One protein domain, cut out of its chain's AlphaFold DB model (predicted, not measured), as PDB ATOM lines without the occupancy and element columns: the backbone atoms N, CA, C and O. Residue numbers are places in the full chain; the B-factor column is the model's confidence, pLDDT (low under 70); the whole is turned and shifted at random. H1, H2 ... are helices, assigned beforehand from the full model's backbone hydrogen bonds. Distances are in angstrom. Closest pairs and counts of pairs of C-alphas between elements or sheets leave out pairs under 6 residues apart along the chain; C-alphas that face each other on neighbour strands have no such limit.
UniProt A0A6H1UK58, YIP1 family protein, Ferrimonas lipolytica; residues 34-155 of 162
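This is residues 34 to 155 of the 162 residues of the protein "YIP1 family protein" of Ferrimonas lipolytica (UniProt A0A6H1UK58). An elongated, open-built assembly of helices has H3 in its middle, between H4 and H7; H4 folds back beside H3 as a helical hairpin. At the end where H3 begins, H6 crosses H5, and the small corner of H1 and H2 packs on the starts of H6 and H7. Residues 115 to 120, of which 115 to 118 belong to H5, stick out. The 122 printed residues hold seven named helices, H1 to H7 in that order, and no named strand, in the class all helix. The whole is only just loose, close to compact, with a radius of gyration of the C-alphas of 16.9 A and spans of 50 by 31 by 26 A.

H1, residues 34 to 39, and H2, residues 41 to 50, touch only at the corner, and only just, with 3 pairs of C-alphas within 8 A; the closest are those of Met 37 and Thr 44, 5.6 A apart. H3, residues 58 to 75, is the hub and touches four helices. It forms a hairpin with H4, residues 84 to 96, at a shallow tilt of 32 degrees, opposite ways; their closest C-alphas, of Ile 67 and Met 91, are 6.4 A apart. H5, residues 98 to 118, only just touches H3, with 3 pairs of C-alphas within 8 A, closest at Ser 63 and Ile 98, 7.0 A. H6, residues 125 to 134, touches H5 at a steep tilt of 62 degrees, opposite ways, with the closest C-alphas, of Ala 109 and Val 129, 5.7 A apart. H6 also touches H2, closest at the C-alphas of Asn 127 and Leu 49, 6.3 A, and H3, closest at those of Val 133 and Leu 61, 7.0 A. H7, residues 137 to 155, touches H3 with residues 137 to 143 alone, the same way at a tilt of 37 degrees, only just steep; the closest C-alphas are those of Val 140 and Ser 68, 6.5 A. H7 touches H1 with residues 137 to 138 alone, about perpendicular at 87 degrees, closest at the C-alphas of Pro 138 and Met 38, 6.6 A. H4 and H7 are apart, as are H5 and H7. Helix packing is mostly crossed, few touching pairs being at a shallow tilt. In H1 to H7, every O i to N i+4 pair is within hydrogen-bond range.

H1 begins at C-alpha 34 (146.693, 147.967, 172.613) and H2 ends at residue 50. H3 is 25.2 A long and H4 18.7 A. H5, the longest at 30.3 A, ends at C-alpha 118 (153.768, 147.335, 203.838). H6 follows at residue 125, and H7, 27.8 A, ends at C-alpha 155 (168.154, 150.758, 152.710).

The two C-alphas farthest apart, of Gly 120 and Gln 155, are 53.9 A from each other. The printed part has no cut, and its links are tight or short, none long. The mean pLDDT of the printed part is 86.2, and no printed residue is under 70.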
ATOM      1  N   TRP A  34     145.321 147.619 172.977       85.56
ATOM      2  CA  TRP A  34     146.693 147.967 172.613       85.56
ATOM      3  C   TRP A  34     146.872 149.474 172.419       85.56
ATOM      4  O   TRP A  34     147.737 150.072 173.051       85.56
ATOM      5  N   LEU A  35     146.020 150.094 171.596       86.38
ATOM      6  CA  LEU A  35     146.081 151.533 171.329       86.38
ATOM      7  C   LEU A  35     145.725 152.342 172.583       86.38
ATOM      8  O   LEU A  35     146.413 153.302 172.924       86.38
ATOM      9  N   ALA A  36     144.688 151.912 173.308       85.69
ATOM     10  CA  ALA A  36     144.264 152.559 174.543       85.69
ATOM     11  C   ALA A  36     145.353 152.500 175.629       85.69
ATOM     12  O   ALA A  36     145.565 153.482 176.337       85.69
ATOM     13  N   MET A  37     146.111 151.398 175.715       86.75
ATOM     14  CA  MET A  37     147.219 151.268 176.667       86.75
ATOM     15  C   MET A  37     148.344 152.277 176.399       86.75
ATOM     16  O   MET A  37     149.013 152.697 177.339       86.75
ATOM     17  N   MET A  38     148.549 152.689 175.144       84.81
ATOM     18  CA  MET A  38     149.563 153.691 174.800       84.81
ATOM     19  C   MET A  38     149.113 155.122 175.103       84.81
ATOM     20  O   MET A  38     149.926 155.933 175.536       84.81
ATOM     21  N   LEU A  39     147.833 155.433 174.885       89.12
ATOM     22  CA  LEU A  39     147.286 156.778 175.087       89.12
ATOM     23  C   LEU A  39     146.962 157.046 176.563       89.12
ATOM     24  O   LEU A  39     147.308 158.089 177.109       89.12
ATOM     25  N   GLU A  40     146.315 156.083 177.221       89.12
ATOM     26  CA  GLU A  40     145.782 156.223 178.576       89.12
ATOM     27  C   GLU A  40     146.037 154.946 179.399       89.12
ATOM     28  O   GLU A  40     145.101 154.211 179.741       89.12
ATOM     29  N   PRO A  41     147.299 154.654 179.769       85.19
ATOM     30  CA  PRO A  41     147.667 153.385 180.399       85.19
ATOM     31  C   PRO A  41     146.927 153.144 181.716       85.19
ATOM     32  O   PRO A  41     146.474 152.036 181.985       85.19
ATOM     33  N   ARG A  42     146.753 154.180 182.548       85.00
ATOM     34  CA  ARG A  42     146.101 154.042 183.865       85.00
ATOM     35  C   ARG A  42     144.605 153.751 183.753       85.00
ATOM     36  O   ARG A  42     144.091 152.941 184.522       85.00
ATOM     37  N   ILE A  43     143.914 154.414 182.825       85.75
ATOM     38  CA  ILE A  43     142.470 154.237 182.609       85.75
ATOM     39  C   ILE A  43     142.227 152.873 181.965       85.75
ATOM     40  O   ILE A  43     141.418 152.091 182.465       85.75
ATOM     41  N   THR A  44     143.007 152.542 180.935       86.69
ATOM     42  CA  THR A  44     142.924 151.258 180.233       86.69
ATOM     43  C   THR A  44     143.223 150.091 181.162       86.69
ATOM     44  O   THR A  44     142.483 149.111 181.164       86.69
ATOM     45  N   LEU A  45     144.250 150.201 182.010       85.06
ATOM     46  CA  LEU A  45     144.576 149.140 182.955       85.06
ATOM     47  C   LEU A  45     143.452 148.922 183.970       85.06
ATOM     48  O   LEU A  45     143.076 147.781 184.217       85.06
ATOM     49  N   ARG A  46     142.852 149.992 184.506       84.81
ATOM     50  CA  ARG A  46     141.671 149.871 185.380       84.81
ATOM     51  C   ARG A  46     140.498 149.206 184.658       84.81
ATOM     52  O   ARG A  46     139.859 148.343 185.245       84.81
ATOM     53  N   ALA A  47     140.252 149.554 183.395       84.56
ATOM     54  CA  ALA A  47     139.199 148.938 182.589       84.56
ATOM     55  C   ALA A  47     139.464 147.447 182.303       84.56
ATOM     56  O   ALA A  47     138.542 146.639 182.347       84.56
ATOM     57  N   ILE A  48     140.719 147.057 182.057       85.25
ATOM     58  CA  ILE A  48     141.111 145.651 181.868       85.25
ATOM     59  C   ILE A  48     140.929 144.862 183.167       85.25
ATOM     60  O   ILE A  48     140.363 143.770 183.140       85.25
ATOM     61  N   LEU A  49     141.373 145.419 184.295       84.56
ATOM     62  CA  LEU A  49     141.250 144.787 185.611       84.56
ATOM     63  C   LEU A  49     139.791 144.664 186.071       84.56
ATOM     64  O   LEU A  49     139.453 143.695 186.739       84.56
ATOM     65  N   ALA A  50     138.931 145.615 185.699       82.81
ATOM     66  CA  ALA A  50     137.497 145.577 185.988       82.81
ATOM     67  C   ALA A  50     136.696 144.662 185.040       82.81
ATOM     68  O   ALA A  50     135.519 144.400 185.294       82.81
ATOM     69  N   SER A  51     137.307 144.193 183.946       81.69
ATOM     70  CA  SER A  51     136.631 143.349 182.962       81.69
ATOM     71  C   SER A  51     136.438 141.916 183.458       81.69
ATOM     72  O   SER A  51     137.196 141.409 184.279       81.69
ATOM     73  N   GLU A  52     135.460 141.221 182.882       74.19
ATOM     74  CA  GLU A  52     135.118 139.837 183.243       74.19
ATOM     75  C   GLU A  52     136.248 138.827 182.940       74.19
ATOM     76  O   GLU A  52     136.294 137.743 183.511       74.19
ATOM     77  N   ASN A  53     137.187 139.180 182.050       77.44
ATOM     78  CA  ASN A  53     138.302 138.326 181.631       77.44
ATOM     79  C   ASN A  53     139.624 139.120 181.532       77.44
ATOM     80  O   ASN A  53     140.123 139.353 180.424       77.44
ATOM     81  N   PRO A  54     140.255 139.490 182.665       75.50
ATOM     82  CA  PRO A  54     141.466 140.326 182.683       75.50
ATOM     83  C   PRO A  54     142.681 139.650 182.020       75.50
ATOM     84  O   PRO A  54     143.628 140.308 181.591       75.50
ATOM     85  N   ARG A  55     142.647 138.317 181.885       77.50
ATOM     86  CA  ARG A  55     143.733 137.488 181.331       77.50
ATOM     87  C   ARG A  55     143.611 137.259 179.821       77.50
ATOM     88  O   ARG A  55     144.354 136.456 179.251       77.50
ATOM     89  N   ARG A  56     142.668 137.926 179.151       78.50
ATOM     90  CA  ARG A  56     142.465 137.777 177.707       78.50
ATOM     91  C   ARG A  56     143.716 138.234 176.949       78.50
ATOM     92  O   ARG A  56     144.139 139.376 177.072       78.50
ATOM     93  N   GLY A  57     144.310 137.328 176.169       78.88
ATOM     94  CA  GLY A  57     145.530 137.605 175.398       78.88
ATOM     95  C   GLY A  57     146.833 137.556 176.203       78.88
ATOM     96  O   GLY A  57     147.890 137.809 175.640       78.88
ATOM     97  N   PHE A  58     146.781 137.178 177.483       84.62
ATOM     98  CA  PHE A  58     147.949 137.108 178.361       84.62
ATOM     99  C   PHE A  58     149.067 136.218 177.800       84.62
ATOM    100  O   PHE A  58     150.211 136.649 177.720       84.62
ATOM    101  N   TRP A  59     148.735 134.996 177.367       86.06
ATOM    102  CA  TRP A  59     149.721 134.067 176.802       86.06
ATOM    103  C   TRP A  59     150.326 134.586 175.502       86.06
ATOM    104  O   TRP A  59     151.518 134.425 175.281       86.06
ATOM    105  N   LEU A  60     149.522 135.257 174.673       87.19
ATOM    106  CA  LEU A  60     150.004 135.865 173.438       87.19
ATOM    107  C   LEU A  60     150.997 136.987 173.747       87.19
ATOM    108  O   LEU A  60     152.083 136.988 173.177       87.19
ATOM    109  N   LEU A  61     150.665 137.892 174.676       86.50
ATOM    110  CA  LEU A  61     151.595 138.934 175.121       86.50
ATOM    111  C   LEU A  61     152.867 138.323 175.701       86.50
ATOM    112  O   LEU A  61     153.953 138.755 175.341       86.50
ATOM    113  N   LEU A  62     152.747 137.309 176.559       86.19
ATOM    114  CA  LEU A  62     153.895 136.670 177.194       86.19
ATOM    115  C   LEU A  62     154.848 136.061 176.157       86.19
ATOM    116  O   LEU A  62     156.051 136.305 176.222       86.19
ATOM    117  N   SER A  63     154.315 135.353 175.158       87.56
ATOM    118  CA  SER A  63     155.105 134.842 174.034       87.56
ATOM    119  C   SER A  63     155.768 135.969 173.244       87.56
ATOM    120  O   SER A  63     156.942 135.875 172.891       87.56
ATOM    121  N   LEU A  64     155.035 137.055 172.982       88.94
ATOM    122  CA  LEU A  64     155.529 138.178 172.192       88.94
ATOM    123  C   LEU A  64     156.648 138.939 172.911       88.94
ATOM    124  O   LEU A  64     157.626 139.325 172.279       88.94
ATOM    125  N   ILE A  65     156.533 139.101 174.230       88.19
ATOM    126  CA  ILE A  65     157.569 139.671 175.097       88.19
ATOM    127  C   ILE A  65     158.810 138.781 175.073       88.19
ATOM    128  O   ILE A  65     159.907 139.280 174.852       88.19
ATOM    129  N   ALA A  66     158.642 137.467 175.234       87.44
ATOM    130  CA  ALA A  66     159.756 136.525 175.243       87.44
ATOM    131  C   ALA A  66     160.535 136.542 173.910       87.44
ATOM    132  O   ALA A  66     161.765 136.598 173.901       87.44
ATOM    133  N   ILE A  67     159.817 136.592 172.783       87.56
ATOM    134  CA  ILE A  67     160.405 136.762 171.447       87.56
ATOM    135  C   ILE A  67     161.106 138.119 171.324       87.56
ATOM    136  O   ILE A  67     162.235 138.195 170.841       87.56
ATOM    137  N   SER A  68     160.461 139.186 171.797       86.25
ATOM    138  CA  SER A  68     161.002 140.547 171.760       86.25
ATOM    139  C   SER A  68     162.308 140.661 172.548       86.25
ATOM    140  O   SER A  68     163.228 141.329 172.089       86.25
ATOM    141  N   SER A  69     162.440 139.971 173.683       86.06
ATOM    142  CA  SER A  69     163.690 139.929 174.449       86.06
ATOM    143  C   SER A  69     164.840 139.295 173.661       86.06
ATOM    144  O   SER A  69     165.939 139.840 173.663       86.06
ATOM    145  N   ILE A  70     164.601 138.191 172.942       86.81
ATOM    146  CA  ILE A  70     165.638 137.568 172.102       86.81
ATOM    147  C   ILE A  70     166.045 138.490 170.954       86.81
ATOM    148  O   ILE A  70     167.234 138.692 170.720       86.81
ATOM    149  N   ILE A  71     165.068 139.088 170.269       84.69
ATOM    150  CA  ILE A  71     165.338 140.016 169.166       84.69
ATOM    151  C   ILE A  71     166.101 141.246 169.668       84.69
ATOM    152  O   ILE A  71     167.053 141.672 169.024       84.69
ATOM    153  N   GLY A  72     165.717 141.797 170.823       83.69
ATOM    154  CA  GLY A  72     166.404 142.928 171.445       83.69
ATOM    155  C   GLY A  72     167.858 142.605 171.789       83.69
ATOM    156  O   GLY A  72     168.751 143.373 171.448       83.69
ATOM    157  N   ASN A  73     168.116 141.435 172.380       85.12
ATOM    158  CA  ASN A  73     169.477 140.984 172.686       85.12
ATOM    159  C   ASN A  73     170.306 140.758 171.412       85.12
ATOM    160  O   ASN A  73     171.480 141.122 171.360       85.12
ATOM    161  N   ALA A  74     169.697 140.213 170.356       83.75
ATOM    162  CA  ALA A  74     170.355 140.075 169.061       83.75
ATOM    163  C   ALA A  74     170.676 141.435 168.423       83.75
ATOM    164  O   ALA A  74     171.780 141.624 167.918       83.75
ATOM    165  N   ALA A  75     169.756 142.400 168.500       79.12
ATOM    166  CA  ALA A  75     169.947 143.751 167.978       79.12
ATOM    167  C   ALA A  75     171.026 144.541 168.740       79.12
ATOM    168  O   ALA A  75     171.759 145.313 168.127       79.12
ATOM    169  N   ASN A  76     171.161 144.319 170.051       81.06
ATOM    170  CA  ASN A  76     172.200 144.940 170.881       81.06
ATOM    171  C   ASN A  76     173.597 144.326 170.682       81.06
ATOM    172  O   ASN A  76     174.573 144.838 171.224       81.06
ATOM    173  N   GLY A  77     173.709 143.249 169.902       78.31
ATOM    174  CA  GLY A  77     174.979 142.591 169.604       78.31
ATOM    175  C   GLY A  77     175.400 141.516 170.608       78.31
ATOM    176  O   GLY A  77     176.375 140.814 170.344       78.31
ATOM    177  N   ASP A  78     174.639 141.290 171.685       80.88
ATOM    178  CA  ASP A  78     174.910 140.222 172.667       80.88
ATOM    179  C   ASP A  78     174.863 138.822 172.031       80.88
ATOM    180  O   ASP A  78     175.456 137.872 172.539       80.88
ATOM    181  N   MET A  79     174.170 138.693 170.895       79.38
ATOM    182  CA  MET A  79     174.078 137.463 170.104       79.38
ATOM    183  C   MET A  79     174.708 137.586 168.708       79.38
ATOM    184  O   MET A  79     174.414 136.772 167.836       79.38
ATOM    185  N   ALA A  80     175.591 138.566 168.476       72.38
ATOM    186  CA  ALA A  80     176.196 138.822 167.160       72.38
ATOM    187  C   ALA A  80     177.040 137.654 166.600       72.38
ATOM    188  O   ALA A  80     177.360 137.646 165.414       72.38
ATOM    189  N   GLY A  81     177.401 136.675 167.436       75.69
ATOM    190  CA  GLY A  81     178.129 135.468 167.031       75.69
ATOM    191  C   GLY A  81     177.250 134.267 166.674       75.69
ATOM    192  O   GLY A  81     177.786 133.260 166.222       75.69
ATOM    193  N   LEU A  82     175.931 134.344 166.885       80.62
ATOM    194  CA  LEU A  82     175.028 133.232 166.599       80.62
ATOM    195  C   LEU A  82     174.639 133.214 165.121       80.62
ATOM    196  O   LEU A  82     174.210 134.211 164.541       80.62
ATOM    197  N   SER A  83     174.746 132.036 164.520       82.44
ATOM    198  CA  SER A  83     174.226 131.763 163.188       82.44
ATOM    199  C   SER A  83     172.691 131.749 163.187       82.44
ATOM    200  O   SER A  83     172.040 131.542 164.214       82.44
ATOM    201  N   GLY A  84     172.079 131.940 162.012       81.56
ATOM    202  CA  GLY A  84     170.616 131.929 161.861       81.56
ATOM    203  C   GLY A  84     169.923 130.729 162.536       81.56
ATOM    204  O   GLY A  84     168.981 130.942 163.298       81.56
ATOM    205  N   PRO A  85     170.389 129.479 162.338       86.50
ATOM    206  CA  PRO A  85     169.821 128.302 163.003       86.50
ATOM    207  C   PRO A  85     169.922 128.333 164.534       86.50
ATOM    208  O   PRO A  85     168.998 127.890 165.213       86.50
ATOM    209  N   GLU A  86     171.008 128.874 165.088       86.00
ATOM    210  CA  GLU A  86     171.196 128.994 166.539       86.00
ATOM    211  C   GLU A  86     170.262 130.046 167.140       86.00
ATOM    212  O   GLU A  86     169.690 129.814 168.204       86.00
ATOM    213  N   LEU A  87     170.025 131.156 166.433       84.75
ATOM    214  CA  LEU A  87     169.015 132.148 166.817       84.75
ATOM    215  C   LEU A  87     167.606 131.543 166.822       84.75
ATOM    216  O   LEU A  87     166.855 131.743 167.778       84.75
ATOM    217  N   PHE A  88     167.255 130.751 165.803       85.31
ATOM    218  CA  PHE A  88     165.987 130.016 165.794       85.31
ATOM    219  C   PHE A  88     165.898 129.027 166.963       85.31
ATOM    220  O   PHE A  88     164.874 128.982 167.647       85.31
ATOM    221  N   GLY A  89     166.972 128.284 167.242       89.12
ATOM    222  CA  GLY A  89     167.058 127.396 168.402       89.12
ATOM    223  C   GLY A  89     166.853 128.135 169.728       89.12
ATOM    224  O   GLY A  89     166.075 127.684 170.566       89.12
ATOM    225  N   ALA A  90     167.472 129.307 169.893       86.25
ATOM    226  CA  ALA A  90     167.313 130.155 171.072       86.25
ATOM    227  C   ALA A  90     165.876 130.681 171.227       86.25
ATOM    228  O   ALA A  90     165.325 130.641 172.329       86.25
ATOM    229  N   MET A  91     165.231 131.107 170.133       86.75
ATOM    230  CA  MET A  91     163.823 131.524 170.147       86.75
ATOM    231  C   MET A  91     162.890 130.386 170.576       86.75
ATOM    232  O   MET A  91     162.026 130.587 171.432       86.75
ATOM    233  N   PHE A  92     163.074 129.182 170.023       88.62
ATOM    234  CA  PHE A  92     162.303 128.002 170.425       88.62
ATOM    235  C   PHE A  92     162.570 127.613 171.881       88.62
ATOM    236  O   PHE A  92     161.629 127.316 172.615       88.62
ATOM    237  N   GLY A  93     163.830 127.671 172.321       89.88
ATOM    238  CA  GLY A  93     164.212 127.425 173.709       89.88
ATOM    239  C   GLY A  93     163.486 128.362 174.671       89.88
ATOM    240  O   GLY A  93     162.863 127.907 175.626       89.88
ATOM    241  N   VAL A  94     163.465 129.664 174.380       87.69
ATOM    242  CA  VAL A  94     162.736 130.647 175.193       87.69
ATOM    243  C   VAL A  94     161.226 130.400 175.195       87.69
ATOM    244  O   VAL A  94     160.595 130.538 176.244       87.69
ATOM    245  N   LEU A  95     160.645 129.961 174.074       87.56
ATOM    246  CA  LEU A  95     159.236 129.559 174.021       87.56
ATOM    247  C   LEU A  95     158.929 128.386 174.967       87.56
ATOM    248  O   LEU A  95     157.902 128.386 175.642       87.56
ATOM    249  N   LEU A  96     159.832 127.408 175.070       88.75
ATOM    250  CA  LEU A  96     159.693 126.293 176.014       88.75
ATOM    251  C   LEU A  96     159.835 126.737 177.478       88.75
ATOM    252  O   LEU A  96     159.279 126.097 178.370       88.75
ATOM    253  N   LEU A  97     160.527 127.852 177.732       89.00
ATOM    254  CA  LEU A  97     160.682 128.449 179.061       89.00
ATOM    255  C   LEU A  97     159.519 129.379 179.462       89.00
ATOM    256  O   LEU A  97     159.495 129.863 180.594       89.00
ATOM    257  N   ILE A  98     158.518 129.603 178.606       88.62
ATOM    258  CA  ILE A  98     157.321 130.401 178.930       88.62
ATOM    259  C   ILE A  98     156.633 130.001 180.258       88.62
ATOM    260  O   ILE A  98     156.317 130.900 181.043       88.62
ATOM    261  N   PRO A  99     156.388 128.713 180.582       88.94
ATOM    262  CA  PRO A  99     155.808 128.349 181.877       88.94
ATOM    263  C   PRO A  99     156.708 128.736 183.059       88.94
ATOM    264  O   PRO A  99     156.202 129.125 184.110       88.94
ATOM    265  N   LEU A 100     158.033 128.698 182.892       89.88
ATOM    266  CA  LEU A 100     158.974 129.145 183.919       89.88
ATOM    267  C   LEU A 100     158.906 130.669 184.107       89.88
ATOM    268  O   LEU A 100     158.831 131.143 185.239       89.88
ATOM    269  N   LEU A 101     158.856 131.429 183.007       87.50
ATOM    270  CA  LEU A 101     158.631 132.881 183.013       87.50
ATOM    271  C   LEU A 101     157.331 133.247 183.740       87.50
ATOM    272  O   LEU A 101     157.302 134.182 184.538       87.50
ATOM    273  N   TYR A 102     156.267 132.478 183.511       88.44
ATOM    274  CA  TYR A 102     154.996 132.659 184.202       88.44
ATOM    275  C   TYR A 102     155.131 132.489 185.723       88.44
ATOM    276  O   TYR A 102     154.644 133.331 186.478       88.44
ATOM    277  N   VAL A 103     155.833 131.447 186.184       90.69
ATOM    278  CA  VAL A 103     156.089 131.221 187.618       90.69
ATOM    279  C   VAL A 103     156.933 132.348 188.215       90.69
ATOM    280  O   VAL A 103     156.581 132.889 189.263       90.69
ATOM    281  N   LEU A 104     158.008 132.751 187.532       89.81
ATOM    282  CA  LEU A 104     158.860 133.871 187.942       89.81
ATOM    283  C   LEU A 104     158.073 135.179 188.070       89.81
ATOM    284  O   LEU A 104     158.292 135.944 189.006       89.81
ATOM    285  N   MET A 105     157.117 135.421 187.176       88.62
ATOM    286  CA  MET A 105     156.278 136.613 187.233       88.62
ATOM    287  C   MET A 105     155.253 136.571 188.374       88.62
ATOM    288  O   MET A 105     154.926 137.599 188.963       88.62
ATOM    289  N   TYR A 106     154.757 135.387 188.733       91.31
ATOM    290  CA  TYR A 106     153.961 135.223 189.951       91.31
ATOM    291  C   TYR A 106     154.793 135.462 191.209       91.31
ATOM    292  O   TYR A 106     154.315 136.092 192.152       91.31
ATOM    293  N   LEU A 107     156.045 135.002 191.210       92.88
ATOM    294  CA  LEU A 107     156.974 135.249 192.303       92.88
ATOM    295  C   LEU A 107     157.267 136.748 192.448       92.88
ATOM    296  O   LEU A 107     157.180 137.280 193.553       92.88
ATOM    297  N   SER A 108     157.532 137.457 191.346       90.69
ATOM    298  CA  SER A 108     157.734 138.909 191.384       90.69
ATOM    299  C   SER A 108     156.472 139.642 191.846       90.69
ATOM    300  O   SER A 108     156.559 140.523 192.699       90.69
ATOM    301  N   ALA A 109     155.286 139.234 191.382       91.50
ATOM    302  CA  ALA A 109     154.014 139.793 191.841       91.50
ATOM    303  C   ALA A 109     153.784 139.575 193.337       91.50
ATOM    304  O   ALA A 109     153.246 140.449 194.015       91.50
ATOM    305  N   TRP A 110     154.198 138.424 193.862       92.81
ATOM    306  CA  TRP A 110     154.117 138.121 195.283       92.81
ATOM    307  C   TRP A 110     155.035 139.017 196.114       92.81
ATOM    308  O   TRP A 110     154.585 139.577 197.115       92.81
ATOM    309  N   VAL A 111     156.272 139.240 195.661       92.81
ATOM    310  CA  VAL A 111     157.185 140.203 196.296       92.81
ATOM    311  C   VAL A 111     156.598 141.615 196.245       92.81
ATOM    312  O   VAL A 111     156.541 142.292 197.270       92.81
ATOM    313  N   LEU A 112     156.076 142.043 195.090       89.88
ATOM    314  CA  LEU A 112     155.411 143.342 194.945       89.88
ATOM    315  C   LEU A 112     154.197 143.472 195.866       89.88
ATOM    316  O   LEU A 112     153.979 144.540 196.428       89.88
ATOM    317  N   ARG A 113     153.419 142.403 196.057       91.75
ATOM    318  CA  ARG A 113     152.300 142.394 197.004       91.75
ATOM    319  C   ARG A 113     152.785 142.539 198.439       91.75
ATOM    320  O   ARG A 113     152.153 143.249 199.213       91.75
ATOM    321  N   LEU A 114     153.883 141.880 198.805       92.56
ATOM    322  CA  LEU A 114     154.451 141.989 200.146       92.56
ATOM    323  C   LEU A 114     154.894 143.428 200.436       92.56
ATOM    324  O   LEU A 114     154.504 143.985 201.461       92.56
ATOM    325  N   VAL A 115     155.617 144.041 199.494       93.69
ATOM    326  CA  VAL A 115     156.028 145.451 199.567       93.69
ATOM    327  C   VAL A 115     154.805 146.372 199.560       93.69
ATOM    328  O   VAL A 115     154.688 147.255 200.398       93.69
ATOM    329  N   GLY A 116     153.836 146.137 198.677       89.88
ATOM    330  CA  GLY A 116     152.607 146.925 198.595       89.88
ATOM    331  C   GLY A 116     151.787 146.875 199.883       89.88
ATOM    332  O   GLY A 116     151.274 147.902 200.314       89.88
ATOM    333  N   ARG A 117     151.730 145.716 200.547       92.31
ATOM    334  CA  ARG A 117     151.035 145.553 201.828       92.31
ATOM    335  C   ARG A 117     151.721 146.310 202.962       92.31
ATOM    336  O   ARG A 117     151.033 146.810 203.845       92.31
ATOM    337  N   TRP A 118     153.046 146.450 202.918       93.69
ATOM    338  CA  TRP A 118     153.768 147.335 203.838       93.69
ATOM    339  C   TRP A 118     153.391 148.810 203.641       93.69
ATOM    340  O   TRP A 118     153.337 149.552 204.614       93.69
ATOM    341  N   LEU A 119     153.066 149.223 202.413       91.38
ATOM    342  CA  LEU A 119     152.551 150.561 202.100       91.38
ATOM    343  C   LEU A 119     151.018 150.683 202.261       91.38
ATOM    344  O   LEU A 119     150.441 151.694 201.862       91.38
ATOM    345  N   GLY A 120     150.343 149.674 202.823       90.31
ATOM    346  CA  GLY A 120     148.891 149.680 203.036       90.31
ATOM    347  C   GLY A 120     148.043 149.363 201.796       90.31
ATOM    348  O   GLY A 120     146.840 149.609 201.800       90.31
ATOM    349  N   GLY A 121     148.634 148.828 200.726       87.62
ATOM    350  CA  GLY A 121     147.909 148.385 199.534       87.62
ATOM    351  C   GLY A 121     147.283 146.993 199.686       87.62
ATOM    352  O   GLY A 121     147.913 146.084 200.228       87.62
ATOM    353  N   ASP A 122     146.082 146.802 199.129       84.38
ATOM    354  CA  ASP A 122     145.342 145.524 199.137       84.38
ATOM    355  C   ASP A 122     145.125 144.952 197.720       84.38
ATOM    356  O   ASP A 122     144.037 144.557 197.305       84.38
ATOM    357  N   GLY A 123     146.186 144.978 196.910       81.25
ATOM    358  CA  GLY A 123     146.145 144.466 195.541       81.25
ATOM    359  C   GLY A 123     146.107 142.936 195.488       81.25
ATOM    360  O   GLY A 123     146.976 142.259 196.045       81.25
ATOM    361  N   GLU A 124     145.143 142.377 194.753       88.19
ATOM    362  CA  GLU A 124     145.123 140.947 194.439       88.19
ATOM    363  C   GLU A 124     146.306 140.567 193.525       88.19
ATOM    364  O   GLU A 124     146.629 141.282 192.573       88.19
ATOM    365  N   LEU A 125     146.929 139.409 193.778       87.25
ATOM    366  CA  LEU A 125     148.035 138.867 192.971       87.25
ATOM    367  C   LEU A 125     147.707 138.848 191.473       87.25
ATOM    368  O   LEU A 125     148.521 139.268 190.656       87.25
ATOM    369  N   THR A 126     146.498 138.409 191.119       85.62
ATOM    370  CA  THR A 126     146.030 138.322 189.730       85.62
ATOM    371  C   THR A 126     146.051 139.685 189.033       85.62
ATOM    372  O   THR A 126     146.460 139.784 187.873       85.62
ATOM    373  N   ASN A 127     145.680 140.746 189.752       86.38
ATOM    374  CA  ASN A 127     145.640 142.107 189.223       86.38
ATOM    375  C   ASN A 127     147.047 142.673 189.031       86.38
ATOM    376  O   ASN A 127     147.319 143.319 188.022       86.38
ATOM    377  N   ILE A 128     147.961 142.368 189.955       88.44
ATOM    378  CA  ILE A 128     149.369 142.770 189.865       88.44
ATOM    379  C   ILE A 128     150.044 142.101 188.658       88.44
ATOM    380  O   ILE A 128     150.668 142.779 187.843       88.44
ATOM    381  N   VAL A 129     149.872 140.783 188.503       89.56
ATOM    382  CA  VAL A 129     150.411 140.009 187.369       89.56
ATOM    383  C   VAL A 129     149.856 140.527 186.039       89.56
ATOM    384  O   VAL A 129     150.608 140.741 185.089       89.56
ATOM    385  N   THR A 130     148.544 140.768 185.971       87.31
ATOM    386  CA  THR A 130     147.893 141.321 184.773       87.31
ATOM    387  C   THR A 130     148.437 142.711 184.450       87.31
ATOM    388  O   THR A 130     148.801 142.976 183.306       87.31
ATOM    389  N   GLY A 131     148.570 143.574 185.461       87.44
ATOM    390  CA  GLY A 131     149.165 144.899 185.321       87.44
ATOM    391  C   GLY A 131     150.579 144.864 184.756       87.44
ATOM    392  O   GLY A 131     150.884 145.604 183.823       87.44
ATOM    393  N   MET A 132     151.416 143.956 185.262       87.44
ATOM    394  CA  MET A 132     152.782 143.788 184.773       87.44
ATOM    395  C   MET A 132     152.827 143.381 183.300       87.44
ATOM    396  O   MET A 132     153.559 144.001 182.534       87.44
ATOM    397  N   VAL A 133     152.022 142.409 182.866       88.25
ATOM    398  CA  VAL A 133     152.029 141.982 181.453       88.25
ATOM    399  C   VAL A 133     151.537 143.078 180.527       88.25
ATOM    400  O   VAL A 133     152.177 143.360 179.518       88.25
ATOM    401  N   TRP A 134     150.438 143.745 180.877       87.50
ATOM    402  CA  TRP A 134     149.920 144.834 180.052       87.50
ATOM    403  C   TRP A 134     150.868 146.032 179.999       87.50
ATOM    404  O   TRP A 134     150.926 146.716 178.979       87.50
ATOM    405  N   SER A 135     151.677 146.256 181.039       87.00
ATOM    406  CA  SER A 135     152.699 147.310 181.026       87.00
ATOM    407  C   SER A 135     153.834 147.069 180.022       87.00
ATOM    408  O   SER A 135     154.559 148.004 179.706       87.00
ATOM    409  N   GLN A 136     153.965 145.851 179.481       88.00
ATOM    410  CA  GLN A 136     154.969 145.507 178.467       88.00
ATOM    411  C   GLN A 136     154.510 145.794 177.031       88.00
ATOM    412  O   GLN A 136     155.303 145.682 176.098       88.00
ATOM    413  N   VAL A 137     153.245 146.176 176.826       89.50
ATOM    414  CA  VAL A 137     152.716 146.518 175.495       89.50
ATOM    415  C   VAL A 137     153.561 147.588 174.780       89.50
ATOM    416  O   VAL A 137     153.913 147.366 173.620       89.50
ATOM    417  N   PRO A 138     153.953 148.705 175.428       87.62
ATOM    418  CA  PRO A 138     154.813 149.703 174.796       87.62
ATOM    419  C   PRO A 138     156.171 149.135 174.379       87.62
ATOM    420  O   PRO A 138     156.639 149.456 173.295       87.62
ATOM    421  N   THR A 139     156.768 148.245 175.180       85.69
ATOM    422  CA  THR A 139     158.054 147.597 174.875       85.69
ATOM    423  C   THR A 139     158.005 146.853 173.543       85.69
ATOM    424  O   THR A 139     158.891 147.012 172.705       85.69
ATOM    425  N   VAL A 140     156.936 146.080 173.314       87.44
ATOM    426  CA  VAL A 140     156.715 145.374 172.042       87.44
ATOM    427  C   VAL A 140     156.624 146.370 170.882       87.44
ATOM    428  O   VAL A 140     157.202 146.147 169.820       87.44
ATOM    429  N   PHE A 141     155.927 147.490 171.081       88.19
ATOM    430  CA  PHE A 141     155.776 148.512 170.047       88.19
ATOM    431  C   PHE A 141     157.100 149.218 169.727       88.19
ATOM    432  O   PHE A 141     157.440 149.402 168.559       88.19
ATOM    433  N   THR A 142     157.885 149.562 170.750       86.94
ATOM    434  CA  THR A 142     159.229 150.127 170.592       86.94
ATOM    435  C   THR A 142     160.139 149.182 169.818       86.94
ATOM    436  O   THR A 142     160.889 149.639 168.959       86.94
ATOM    437  N   LEU A 143     160.043 147.870 170.057       85.56
ATOM    438  CA  LEU A 143     160.813 146.877 169.311       85.56
ATOM    439  C   LEU A 143     160.446 146.870 167.818       85.56
ATOM    440  O   LEU A 143     161.336 146.892 166.972       85.56
ATOM    441  N   LEU A 144     159.151 146.900 167.483       87.19
ATOM    442  CA  LEU A 144     158.698 146.986 166.087       87.19
ATOM    443  C   LEU A 144     159.198 148.261 165.403       87.19
ATOM    444  O   LEU A 144     159.654 148.218 164.260       87.19
ATOM    445  N   LEU A 145     159.146 149.387 166.116       88.31
ATOM    446  CA  LEU A 145     159.631 150.668 165.615       88.31
ATOM    447  C   LEU A 145     161.150 150.631 165.398       88.31
ATOM    448  O   LEU A 145     161.627 151.088 164.365       88.31
ATOM    449  N   CYS A 146     161.897 150.015 166.318       85.75
ATOM    450  CA  CYS A 146     163.340 149.822 166.201       85.75
ATOM    451  C   CYS A 146     163.710 148.956 164.987       85.75
ATOM    452  O   CYS A 146     164.567 149.349 164.201       85.75
ATOM    453  N   LEU A 147     163.022 147.831 164.773       85.00
ATOM    454  CA  LEU A 147     163.241 146.982 163.596       85.00
ATOM    455  C   LEU A 147     162.936 147.723 162.290       85.00
ATOM    456  O   LEU A 147     163.725 147.654 161.348       85.00
ATOM    457  N   GLY A 148     161.822 148.459 162.240       88.00
ATOM    458  CA  GLY A 148     161.461 149.265 161.074       88.00
ATOM    459  C   GLY A 148     162.481 150.369 160.791       88.00
ATOM    460  O   GLY A 148     162.859 150.591 159.642       88.00
ATOM    461  N   TRP A 149     162.980 151.019 161.842       87.88
ATOM    462  CA  TRP A 149     164.012 152.045 161.740       87.88
ATOM    463  C   TRP A 149     165.345 151.479 161.236       87.88
ATOM    464  O   TRP A 149     165.922 152.024 160.295       87.88
ATOM    465  N   SER A 150     165.809 150.357 161.794       83.88
ATOM    466  CA  SER A 150     167.027 149.678 161.333       83.88
ATOM    467  C   SER A 150     166.916 149.238 159.875       83.88
ATOM    468  O   SER A 150     167.859 149.419 159.107       83.88
ATOM    469  N   TYR A 151     165.752 148.728 159.466       85.00
ATOM    470  CA  TYR A 151     165.501 148.368 158.072       85.00
ATOM    471  C   TYR A 151     165.594 149.585 157.140       85.00
ATOM    472  O   TYR A 151     166.233 149.515 156.092       85.00
ATOM    473  N   CYS A 152     165.024 150.725 157.546       86.69
ATOM    474  CA  CYS A 152     165.093 151.976 156.792       86.69
ATOM    475  C   CYS A 152     166.542 152.466 156.609       86.69
ATOM    476  O   CYS A 152     166.947 152.770 155.488       86.69
ATOM    477  N   ILE A 153     167.349 152.474 157.679       85.69
ATOM    478  CA  ILE A 153     168.760 152.902 157.628       85.69
ATOM    479  C   ILE A 153     169.581 152.035 156.673       85.69
ATOM    480  O   ILE A 153     170.367 152.560 155.884       85.69
ATOM    481  N   ILE A 154     169.402 150.712 156.720       84.69
ATOM    482  CA  ILE A 154     170.138 149.784 155.848       84.69
ATOM    483  C   ILE A 154     169.822 150.054 154.370       84.69
ATOM    484  O   ILE A 154     170.673 149.852 153.504       84.69
ATOM    485  N   GLN A 155     168.612 150.533 154.074       82.94
ATOM    486  CA  GLN A 155     168.154 150.758 152.710       82.94
ATOM    487  C   GLN A 155     168.522 152.139 152.152       82.94
ATOM    488  O   GLN A 155     168.452 152.325 150.938       82.94
TER     489      GLN A 155